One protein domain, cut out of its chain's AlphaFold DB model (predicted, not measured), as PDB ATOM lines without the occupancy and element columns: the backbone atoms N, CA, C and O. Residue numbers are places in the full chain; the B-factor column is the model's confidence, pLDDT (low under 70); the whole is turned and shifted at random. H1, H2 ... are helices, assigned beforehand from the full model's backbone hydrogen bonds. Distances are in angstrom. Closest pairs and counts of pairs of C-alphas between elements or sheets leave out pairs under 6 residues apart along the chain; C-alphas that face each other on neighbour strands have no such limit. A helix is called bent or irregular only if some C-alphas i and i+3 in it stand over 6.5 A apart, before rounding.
ATOM      1  N   GLN A   6     225.644 238.541 163.231       63.22
ATOM      2  CA  GLN A   6     224.235 238.222 162.982       63.22
ATOM      3  C   GLN A   6     223.834 238.252 161.496       63.22
ATOM      4  O   GLN A   6     222.829 237.659 161.131       63.22
ATOM      5  N   LEU A   7     224.606 238.930 160.646       62.75
ATOM      6  CA  LEU A   7     224.362 239.105 159.209       62.75
ATOM      7  C   LEU A   7     225.399 238.358 158.351       62.75
ATOM      8  O   LEU A   7     225.559 238.649 157.167       62.75
ATOM      9  N   GLY A   8     226.137 237.418 158.947       63.03
ATOM     10  CA  GLY A   8     227.116 236.607 158.233       63.03
ATOM     11  C   GLY A   8     228.397 237.361 157.884       63.03
ATOM     12  O   GLY A   8     228.801 237.418 156.724       63.03
ATOM     13  N   GLY A   9     229.056 237.907 158.915       59.78
ATOM     14  CA  GLY A   9     230.293 238.711 158.892       59.78
ATOM     15  C   GLY A   9     231.523 238.179 158.138       59.78
ATOM     16  O   GLY A   9     232.577 238.800 158.217       59.78
ATOM     17  N   LEU A  10     231.406 237.065 157.411       66.94
ATOM     18  CA  LEU A  10     232.459 236.445 156.599       66.94
ATOM     19  C   LEU A  10     231.933 235.810 155.290       66.94
ATOM     20  O   LEU A  10     232.625 235.002 154.682       66.94
ATOM     21  N   GLY A  11     230.684 236.087 154.893       68.50
ATOM     22  CA  GLY A  11     229.994 235.371 153.808       68.50
ATOM     23  C   GLY A  11     229.354 234.041 154.238       68.50
ATOM     24  O   GLY A  11     228.555 233.474 153.497       68.50
ATOM     25  N   LEU A  12     229.627 233.567 155.460       66.62
ATOM     26  CA  LEU A  12     228.857 232.498 156.099       66.62
ATOM     27  C   LEU A  12     227.573 233.077 156.692       66.62
ATOM     28  O   LEU A  12     227.602 233.676 157.765       66.62
ATOM     29  N   HIS A  13     226.454 232.878 155.998       68.38
ATOM     30  CA  HIS A  13     225.148 233.411 156.394       68.38
ATOM     31  C   HIS A  13     224.658 232.863 157.747       68.38
ATOM     32  O   HIS A  13     223.997 233.574 158.494       68.38
ATOM     33  N   ASP A  14     224.998 231.610 158.072       79.50
ATOM     34  CA  ASP A  14     224.508 230.921 159.268       79.50
ATOM     35  C   ASP A  14     225.616 230.088 159.926       79.50
ATOM     36  O   ASP A  14     225.870 228.935 159.574       79.50
ATOM     37  N   LEU A  15     226.307 230.702 160.884       81.62
ATOM     38  CA  LEU A  15     227.440 230.085 161.568       81.62
ATOM     39  C   LEU A  15     227.032 228.834 162.365       81.62
ATOM     40  O   LEU A  15     227.827 227.900 162.475       81.62
ATOM     41  N   GLU A  16     225.801 228.788 162.884       83.19
ATOM     42  CA  GLU A  16     225.303 227.634 163.633       83.19
ATOM     43  C   GLU A  16     225.117 226.417 162.734       83.19
ATOM     44  O   GLU A  16     225.541 225.320 163.098       83.19
ATOM     45  N   LYS A  17     224.548 226.591 161.533       83.69
ATOM     46  CA  LYS A  17     224.398 225.483 160.575       83.69
ATOM     47  C   LYS A  17     225.742 224.897 160.153       83.69
ATOM     48  O   LYS A  17     225.878 223.677 160.069       83.69
ATOM     49  N   PHE A  18     226.745 225.743 159.928       84.06
ATOM     50  CA  PHE A  18     228.092 225.273 159.591       84.06
ATOM     51  C   PHE A  18     228.782 224.590 160.773       84.06
ATOM     52  O   PHE A  18     229.377 223.525 160.601       84.06
ATOM     53  N   ALA A  19     228.659 225.147 161.981       85.06
ATOM     54  CA  ALA A  19     229.153 224.497 163.190       85.06
ATOM     55  C   ALA A  19     228.499 223.120 163.383       85.06
ATOM     56  O   ALA A  19     229.191 222.144 163.670       85.06
ATOM     57  N   ARG A  20     227.188 223.012 163.146       88.12
ATOM     58  CA  ARG A  20     226.446 221.749 163.188       88.12
ATOM     59  C   ARG A  20     226.949 220.743 162.157       88.12
ATOM     60  O   ARG A  20     227.198 219.597 162.511       88.12
ATOM     61  N   ALA A  21     227.171 221.151 160.908       87.31
ATOM     62  CA  ALA A  21     227.729 220.260 159.887       87.31
ATOM     63  C   ALA A  21     229.093 219.673 160.306       87.31
ATOM     64  O   ALA A  21     229.357 218.489 160.085       87.31
ATOM     65  N   LEU A  22     229.937 220.469 160.971       86.12
ATOM     66  CA  LEU A  22     231.212 219.993 161.509       86.12
ATOM     67  C   LEU A  22     231.015 218.971 162.639       86.12
ATOM     68  O   LEU A  22     231.679 217.935 162.654       86.12
ATOM     69  N   ARG A  23     230.066 219.217 163.547       86.06
ATOM     70  CA  ARG A  23     229.704 218.272 164.616       86.06
ATOM     71  C   ARG A  23     229.192 216.942 164.058       86.06
ATOM     72  O   ARG A  23     229.628 215.892 164.516       86.06
ATOM     73  N   LEU A  24     228.362 216.959 163.011       85.94
ATOM     74  CA  LEU A  24     227.902 215.736 162.332       85.94
ATOM     75  C   LEU A  24     229.070 214.904 161.787       85.94
ATOM     76  O   LEU A  24     229.056 213.675 161.875       85.94
ATOM     77  N   ARG A  25     230.119 215.557 161.270       84.06
ATOM     78  CA  ARG A  25     231.335 214.860 160.832       84.06
ATOM     79  C   ARG A  25     232.038 214.156 161.995       84.06
ATOM     80  O   ARG A  25     232.632 213.104 161.782       84.06
ATOM     81  N   TRP A  26     231.967 214.699 163.210       81.56
ATOM     82  CA  TRP A  26     232.572 214.078 164.392       81.56
ATOM     83  C   TRP A  26     231.771 212.851 164.825       81.56
ATOM     84  O   TRP A  26     232.366 211.832 165.171       81.56
ATOM     85  N   ILE A  27     230.438 212.915 164.726       80.75
ATOM     86  CA  ILE A  27     229.571 211.746 164.917       80.75
ATOM     87  C   ILE A  27     229.952 210.662 163.904       80.75
ATOM     88  O   ILE A  27     230.170 209.529 164.305       80.75
ATOM     89  N   TRP A  28     230.133 211.004 162.624       81.94
ATOM     90  CA  TRP A  28     230.575 210.057 161.592       81.94
ATOM     91  C   TRP A  28     231.932 209.407 161.903       81.94
ATOM     92  O   TRP A  28     232.072 208.192 161.789       81.94
ATOM     93  N   LEU A  29     232.920 210.197 162.340       79.38
ATOM     94  CA  LEU A  29     234.260 209.706 162.684       79.38
ATOM     95  C   LEU A  29     234.228 208.632 163.778       79.38
ATOM     96  O   LEU A  29     234.978 207.663 163.678       79.38
ATOM     97  N   ARG A  30     233.312 208.750 164.751       76.81
ATOM     98  CA  ARG A  30     233.073 207.722 165.779       76.81
ATOM     99  C   ARG A  30     232.705 206.361 165.178       76.81
ATOM    100  O   ARG A  30     233.044 205.338 165.761       76.81
ATOM    101  N   TRP A  31     232.009 206.347 164.041       74.19
ATOM    102  CA  TRP A  31     231.588 205.120 163.362       74.19
ATOM    103  C   TRP A  31     232.657 204.551 162.428       74.19
ATOM    104  O   TRP A  31     232.709 203.340 162.240       74.19
ATOM    105  N   THR A  32     233.497 205.398 161.824       75.25
ATOM    106  CA  THR A  32     234.479 204.951 160.821       75.25
ATOM    107  C   THR A  32     235.860 204.634 161.373       75.25
ATOM    108  O   THR A  32     236.563 203.823 160.774       75.25
ATOM    109  N   ASP A  33     236.283 205.274 162.465       68.50
ATOM    110  CA  ASP A  33     237.641 205.116 162.984       68.50
ATOM    111  C   ASP A  33     237.645 204.861 164.494       68.50
ATOM    112  O   ASP A  33     237.518 205.769 165.312       68.50
ATOM    113  N   THR A  34     237.831 203.593 164.865       60.97
ATOM    114  CA  THR A  34     237.927 203.146 166.263       60.97
ATOM    115  C   THR A  34     239.234 203.579 166.941       60.97
ATOM    116  O   THR A  34     239.365 203.440 168.155       60.97
ATOM    117  N   ARG A  35     240.229 204.066 166.180       61.00
ATOM    118  CA  ARG A  35     241.538 204.501 166.704       61.00
ATOM    119  C   ARG A  35     241.507 205.946 167.167       61.00
ATOM    120  O   ARG A  35     242.354 206.348 167.964       61.00
ATOM    121  N   ILE A  36     240.543 206.727 166.683       61.34
ATOM    122  CA  ILE A  36     240.285 208.044 167.240       61.34
ATOM    123  C   ILE A  36     239.634 207.802 168.592       61.34
ATOM    124  O   ILE A  36     238.475 207.401 168.690       61.34
ATOM    125  N   LEU A  37     240.410 208.040 169.648       55.53
ATOM    126  CA  LEU A  37     239.927 208.078 171.020       55.53
ATOM    127  C   LEU A  37     239.018 209.299 171.170       55.53
ATOM    128  O   LEU A  37     239.388 210.306 171.773       55.53
ATOM    129  N   ILE A  38     237.814 209.221 170.605       59.28
ATOM    130  CA  ILE A  38     236.715 210.111 170.949       59.28
ATOM    131  C   ILE A  38     236.266 209.645 172.331       59.28
ATOM    132  O   ILE A  38     235.297 208.904 172.492       59.28
ATOM    133  N   VAL A  39     237.079 209.995 173.330       45.00
ATOM    134  CA  VAL A  39     236.790 209.790 174.745       45.00
ATOM    135  C   VAL A  39     235.394 210.345 174.975       45.00
ATOM    136  O   VAL A  39     235.117 211.481 174.597       45.00
ATOM    137  N   GLY A  40     234.520 209.507 175.537       52.75
ATOM    138  CA  GLY A  40     233.090 209.729 175.760       52.75
ATOM    139  C   GLY A  40     232.726 210.885 176.699       52.75
ATOM    140  O   GLY A  40     231.806 210.762 177.498       52.75
ATOM    141  N   ALA A  41     233.422 212.010 176.617       45.44
ATOM    142  CA  ALA A  41     233.143 213.226 177.345       45.44
ATOM    143  C   ALA A  41     232.358 214.157 176.427       45.44
ATOM    144  O   ALA A  41     232.959 214.759 175.544       45.44
ATOM    145  N   GLY A  42     231.034 214.218 176.621       54.03
ATOM    146  CA  GLY A  42     230.131 215.273 176.137       54.03
ATOM    147  C   GLY A  42     230.706 216.160 175.035       54.03
ATOM    148  O   GLY A  42     231.029 217.321 175.283       54.03
ATOM    149  N   GLY A  43     230.909 215.584 173.844       65.31
ATOM    150  CA  GLY A  43     231.425 216.331 172.704       65.31
ATOM    151  C   GLY A  43     230.485 217.496 172.380       65.31
ATOM    152  O   GLY A  43     229.354 217.517 172.859       65.31
ATOM    153  N   PRO A  44     230.878 218.444 171.517       69.19
ATOM    154  CA  PRO A  44     230.043 219.606 171.196       69.19
ATOM    155  C   PRO A  44     228.698 219.251 170.533       69.19
ATOM    156  O   PRO A  44     227.955 220.161 170.188       69.19
ATOM    157  N   CYS A  45     228.413 217.963 170.306       74.88
ATOM    158  CA  CYS A  45     227.193 217.460 169.693       74.88
ATOM    159  C   CYS A  45     226.043 217.464 170.700       74.88
ATOM    160  O   CYS A  45     226.126 216.839 171.757       74.88
ATOM    161  N   ASP A  46     224.961 218.137 170.332       82.00
ATOM    162  CA  ASP A  46     223.706 218.139 171.077       82.00
ATOM    163  C   ASP A  46     222.740 217.051 170.557       82.00
ATOM    164  O   ASP A  46     222.975 216.424 169.521       82.00
ATOM    165  N   ASP A  47     221.627 216.808 171.262       80.75
ATOM    166  CA  ASP A  47     220.613 215.822 170.843       80.75
ATOM    167  C   ASP A  47     220.021 216.124 169.448       80.75
ATOM    168  O   ASP A  47     219.598 215.213 168.728       80.75
ATOM    169  N   LYS A  48     220.013 217.398 169.025       84.06
ATOM    170  CA  LYS A  48     219.556 217.784 167.681       84.06
ATOM    171  C   LYS A  48     220.539 217.326 166.612       84.06
ATOM    172  O   LYS A  48     220.104 216.860 165.562       84.06
ATOM    173  N   ASP A  49     221.836 217.433 166.873       85.06
ATOM    174  CA  ASP A  49     222.887 216.950 165.985       85.06
ATOM    175  C   ASP A  49     222.759 215.429 165.794       85.06
ATOM    176  O   ASP A  49     222.784 214.953 164.660       85.06
ATOM    177  N   PHE A  50     222.502 214.669 166.868       80.56
ATOM    178  CA  PHE A  50     222.221 213.228 166.775       80.56
ATOM    179  C   PHE A  50     220.954 212.922 165.971       80.56
ATOM    180  O   PHE A  50     220.967 212.021 165.137       80.56
ATOM    181  N   THR A  51     219.884 213.697 166.159       82.50
ATOM    182  CA  THR A  51     218.628 213.530 165.405       82.50
ATOM    183  C   THR A  51     218.831 213.783 163.907       82.50
ATOM    184  O   THR A  51     218.350 213.029 163.063       82.50
ATOM    185  N   ILE A  52     219.578 214.832 163.553       86.38
ATOM    186  CA  ILE A  52     219.878 215.168 162.155       86.38
ATOM    187  C   ILE A  52     220.790 214.108 161.532       86.38
ATOM    188  O   ILE A  52     220.565 213.695 160.395       86.38
ATOM    189  N   PHE A  53     221.788 213.631 162.279       84.75
ATOM    190  CA  PHE A  53     222.642 212.532 161.845       84.75
ATOM    191  C   PHE A  53     221.830 211.258 161.586       84.75
ATOM    192  O   PHE A  53     222.005 210.617 160.550       84.75
ATOM    193  N   ALA A  54     220.913 210.927 162.496       81.44
ATOM    194  CA  ALA A  54     220.028 209.775 162.397       81.44
ATOM    195  C   ALA A  54     219.138 209.826 161.145       81.44
ATOM    196  O   ALA A  54     219.027 208.836 160.432       81.44
ATOM    197  N   GLY A  55     218.566 210.988 160.818       82.69
ATOM    198  CA  GLY A  55     217.769 211.147 159.596       82.69
ATOM    199  C   GLY A  55     218.581 211.060 158.296       82.69
ATOM    200  O   GLY A  55     218.031 210.724 157.250       82.69
ATOM    201  N   ALA A  56     219.883 211.356 158.344       83.62
ATOM    202  CA  ALA A  56     220.758 211.387 157.172       83.62
ATOM    203  C   ALA A  56     221.576 210.101 156.966       83.62
ATOM    204  O   ALA A  56     222.260 209.970 155.948       83.62
ATOM    205  N   THR A  57     221.558 209.163 157.917       81.31
ATOM    206  CA  THR A  57     222.412 207.970 157.892       81.31
ATOM    207  C   THR A  57     221.632 206.708 158.234       81.31
ATOM    208  O   THR A  57     220.621 206.739 158.925       81.31
ATOM    209  N   LYS A  58     222.110 205.562 157.740       76.62
ATOM    210  CA  LYS A  58     221.574 204.248 158.095       76.62
ATOM    211  C   LYS A  58     222.639 203.468 158.849       76.62
ATOM    212  O   LYS A  58     223.672 203.120 158.276       76.62
ATOM    213  N   VAL A  59     222.380 203.175 160.119       76.88
ATOM    214  CA  VAL A  59     223.280 202.362 160.939       76.88
ATOM    215  C   VAL A  59     223.002 200.888 160.664       76.88
ATOM    216  O   VAL A  59     221.870 200.426 160.773       76.88
ATOM    217  N   SER A  60     224.045 200.143 160.297       72.94
ATOM    218  CA  SER A  60     223.990 198.686 160.144       72.94
ATOM    219  C   SER A  60     224.784 198.064 161.287       72.94
ATOM    220  O   SER A  60     225.964 198.375 161.446       72.94
ATOM    221  N   ILE A  61     224.154 197.220 162.107       72.31
ATOM    222  CA  ILE A  61     224.858 196.545 163.205       72.31
ATOM    223  C   ILE A  61     225.824 195.522 162.611       72.31
ATOM    224  O   ILE A  61     225.402 194.605 161.912       72.31
ATOM    225  N   GLY A  62     227.112 195.691 162.913       68.75
ATOM    226  CA  GLY A  62     228.163 194.719 162.614       68.75
ATOM    227  C   GLY A  62     228.787 194.158 163.890       68.75
ATOM    228  O   GLY A  62     228.549 193.011 164.246       68.75
ATOM    229  N   ASP A  63     229.572 194.980 164.596       64.12
ATOM    230  CA  ASP A  63     230.442 194.539 165.702       64.12
ATOM    231  C   ASP A  63     229.786 194.500 167.098       64.12
ATOM    232  O   ASP A  63     230.406 194.046 168.059       64.12
ATOM    233  N   GLY A  64     228.554 195.007 167.223       62.34
ATOM    234  CA  GLY A  64     227.799 195.069 168.480       62.34
ATOM    235  C   GLY A  64     228.341 196.024 169.559       62.34
ATOM    236  O   GLY A  64     227.795 196.035 170.658       62.34
ATOM    237  N   LYS A  65     229.386 196.821 169.292       66.00
ATOM    238  CA  LYS A  65     230.047 197.697 170.284       66.00
ATOM    239  C   LYS A  65     229.887 199.187 170.003       66.00
ATOM    240  O   LYS A  65     230.013 199.999 170.916       66.00
ATOM    241  N   THR A  66     229.624 199.548 168.752       68.00
ATOM    242  CA  THR A  66     229.652 200.955 168.324       68.00
ATOM    243  C   THR A  66     228.303 201.665 168.499       68.00
ATOM    244  O   THR A  66     228.269 202.831 168.903       68.00
ATOM    245  N   ALA A  67     227.197 200.952 168.256       74.75
ATOM    246  CA  ALA A  67     225.840 201.491 168.336       74.75
ATOM    247  C   ALA A  67     225.272 201.450 169.763       74.75
ATOM    248  O   ALA A  67     225.299 200.416 170.431       74.75
ATOM    249  N   LEU A  68     224.691 202.561 170.211       76.06
ATOM    250  CA  LEU A  68     223.878 202.631 171.419       76.06
ATOM    251  C   LEU A  68     222.516 201.997 171.154       76.06
ATOM    252  O   LEU A  68     221.700 202.542 170.412       76.06
ATOM    253  N   PHE A  69     222.249 200.885 171.838       77.50
ATOM    254  CA  PHE A  69     221.039 200.086 171.647       77.50
ATOM    255  C   PHE A  69     219.746 200.914 171.674       77.50
ATOM    256  O   PHE A  69     218.912 200.753 170.795       77.50
ATOM    257  N   TRP A  70     219.577 201.818 172.642       80.94
ATOM    258  CA  TRP A  70     218.315 202.548 172.810       80.94
ATOM    259  C   TRP A  70     218.200 203.829 171.968       80.94
ATOM    260  O   TRP A  70     217.092 204.242 171.635       80.94
ATOM    261  N   LYS A  71     219.330 204.476 171.651       75.75
ATOM    262  CA  LYS A  71     219.359 205.832 171.074       75.75
ATOM    263  C   LYS A  71     219.645 205.869 169.573       75.75
ATOM    264  O   LYS A  71     219.214 206.814 168.924       75.75
ATOM    265  N   ASP A  72     220.367 204.890 169.034       79.25
ATOM    266  CA  ASP A  72     220.788 204.929 167.633       79.25
ATOM    267  C   ASP A  72     219.762 204.265 166.703       79.25
ATOM    268  O   ASP A  72     219.120 203.272 167.050       79.25
ATOM    269  N   VAL A  73     219.647 204.796 165.482       81.44
ATOM    270  CA  VAL A  73     218.723 204.360 164.413       81.44
ATOM    271  C   VAL A  73     219.222 203.119 163.666       81.44
ATOM    272  O   VAL A  73     219.436 203.117 162.451       81.44
ATOM    273  N   TRP A  74     219.446 202.038 164.402       82.06
ATOM    274  CA  TRP A  74     219.861 200.762 163.819       82.06
ATOM    275  C   TRP A  74     218.680 199.864 163.428       82.06
ATOM    276  O   TRP A  74     218.838 198.961 162.603       82.06
ATOM    277  N   LEU A  75     217.485 200.098 163.978       80.56
ATOM    278  CA  LEU A  75     216.317 199.251 163.758       80.56
ATOM    279  C   LEU A  75     215.524 199.750 162.550       80.56
ATOM    280  O   LEU A  75     214.616 200.563 162.673       80.56
ATOM    281  N   HIS A  76     215.896 199.290 161.354       76.44
ATOM    282  CA  HIS A  76     215.267 199.716 160.093       76.44
ATOM    283  C   HIS A  76     215.248 201.246 159.884       76.44
ATOM    284  O   HIS A  76     214.366 201.767 159.209       76.44
ATOM    285  N   GLY A  77     216.237 201.961 160.431       74.38
ATOM    286  CA  GLY A  77     216.288 203.426 160.395       74.38
ATOM    287  C   GLY A  77     215.481 204.118 161.500       74.38
ATOM    288  O   GLY A  77     215.322 205.331 161.448       74.38
ATOM    289  N   MET A  78     214.991 203.374 162.494       76.62
ATOM    290  CA  MET A  78     214.368 203.888 163.718       76.62
ATOM    291  C   MET A  78     215.217 203.534 164.940       76.62
ATOM    292  O   MET A  78     215.933 202.525 164.936       76.62
ATOM    293  N   ALA A  79     215.160 204.366 165.982       83.00
ATOM    294  CA  ALA A  79     215.729 204.018 167.274       83.00
ATOM    295  C   ALA A  79     214.674 203.256 168.093       83.00
ATOM    296  O   ALA A  79     213.490 203.592 168.035       83.00
ATOM    297  N   PRO A  80     215.049 202.253 168.903       83.69
ATOM    298  CA  PRO A  80     214.085 201.542 169.748       83.69
ATOM    299  C   PRO A  80     213.285 202.450 170.699       83.69
ATOM    300  O   PRO A  80     212.115 202.174 170.966       83.69
ATOM    301  N   ARG A  81     213.871 203.577 171.131       83.12
ATOM    302  CA  ARG A  81     213.174 204.621 171.899       83.12
ATOM    303  C   ARG A  81     211.961 205.212 171.172       83.12
ATOM    304  O   ARG A  81     211.009 205.604 171.839       83.12
ATOM    305  N   ASP A  82     211.978 205.267 169.842       81.69
ATOM    306  CA  ASP A  82     210.871 205.819 169.053       81.69
ATOM    307  C   ASP A  82     209.667 204.865 169.016       81.69
ATOM    308  O   ASP A  82     208.523 205.300 168.910       81.69
ATOM    309  N   ILE A  83     209.917 203.557 169.135       84.12
ATOM    310  CA  ILE A  83     208.886 202.512 169.099       84.12
ATOM    311  C   ILE A  83     208.266 202.307 170.482       84.12
ATOM    312  O   ILE A  83     207.063 202.083 170.604       84.12
TER     313      ILE A  83
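What this domain is: This is residues 6 to 83 of the 88 residues of an uncharacterized protein of Hordeum vulgare subsp. vulgare (UniProt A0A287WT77). A long helix, H1, and a shorter helix, H2, cross steeply, with H2 over the middle part of H1; on one side of this pair residues 8 to 13 stick out, and on the other side residues 57 to 79 wind in irregular loops that lead to the short helix H3, where the printed part ends. The stretch of residues 33 to 46 swings out in a wide loop from the end of H1 and folds back to the start of H2. The printed part has 78 residues with three named helices, in the order H1, H2, H3, and no named strand; the class is all helix, though 32 of the 78 residues, under half, are in named elements. The whole is loose, with a radius of gyration of the C-alphas of 14.5 A, and spans 45 by 31 by 18 A along its three main axes.

How they stand to each other: Start at the first printed residues and you find that residues 8 to 13 stand free. Next look at H1, residues 15 to 32, and H2, residues 47 to 56: they touch, with 7 pairs of C-alphas within 8 A. H1 touches H2 with residues 20 to 27 alone. The closest C-alphas of the two helices are those of Leu 24 and Phe 53, 6.2 A apart. Their lines stand at a steep tilt of 68 degrees, only just short of about perpendicular, and they run the same way. Farther along, H3, residues 80 to 83, is apart from H1 and from H2. Look at the backbone N and O atoms: in H2 every O i to N i+4 pair is within hydrogen-bond range, in H1 13 of 14 are, and H3 is too short for such a pair, but its one O i to N i+3 pair is within range.

Where its parts are: Find C-alpha 15 at (227.440, 230.085, 161.568); from there H1 runs 18 residues to C-alpha 32 at (234.479, 204.951, 160.821), 26.1 A from first to last C-alpha. H2 has 10 residues and measures 14.4 A from C-alpha 47 to C-alpha 56. H3 has 4 residues, 5.3 A from first to last C-alpha, and ends with C-alpha 83 at (208.886, 202.512, 169.099).

The domain as a whole: The two C-alphas farthest apart are those of Leu 7 and Asp 63, 45.4 A. The printed part has no cut. Both links are long: 14 residues, 33 to 46, from H1 to H2, and 23 residues, 57 to 79, from H2 to H3. The mean pLDDT of the printed part is 74.8; look in the B-factor column for values under 70 at residues 6 to 13, 33 to 44 and 62 to 66, where the model's confidence is low.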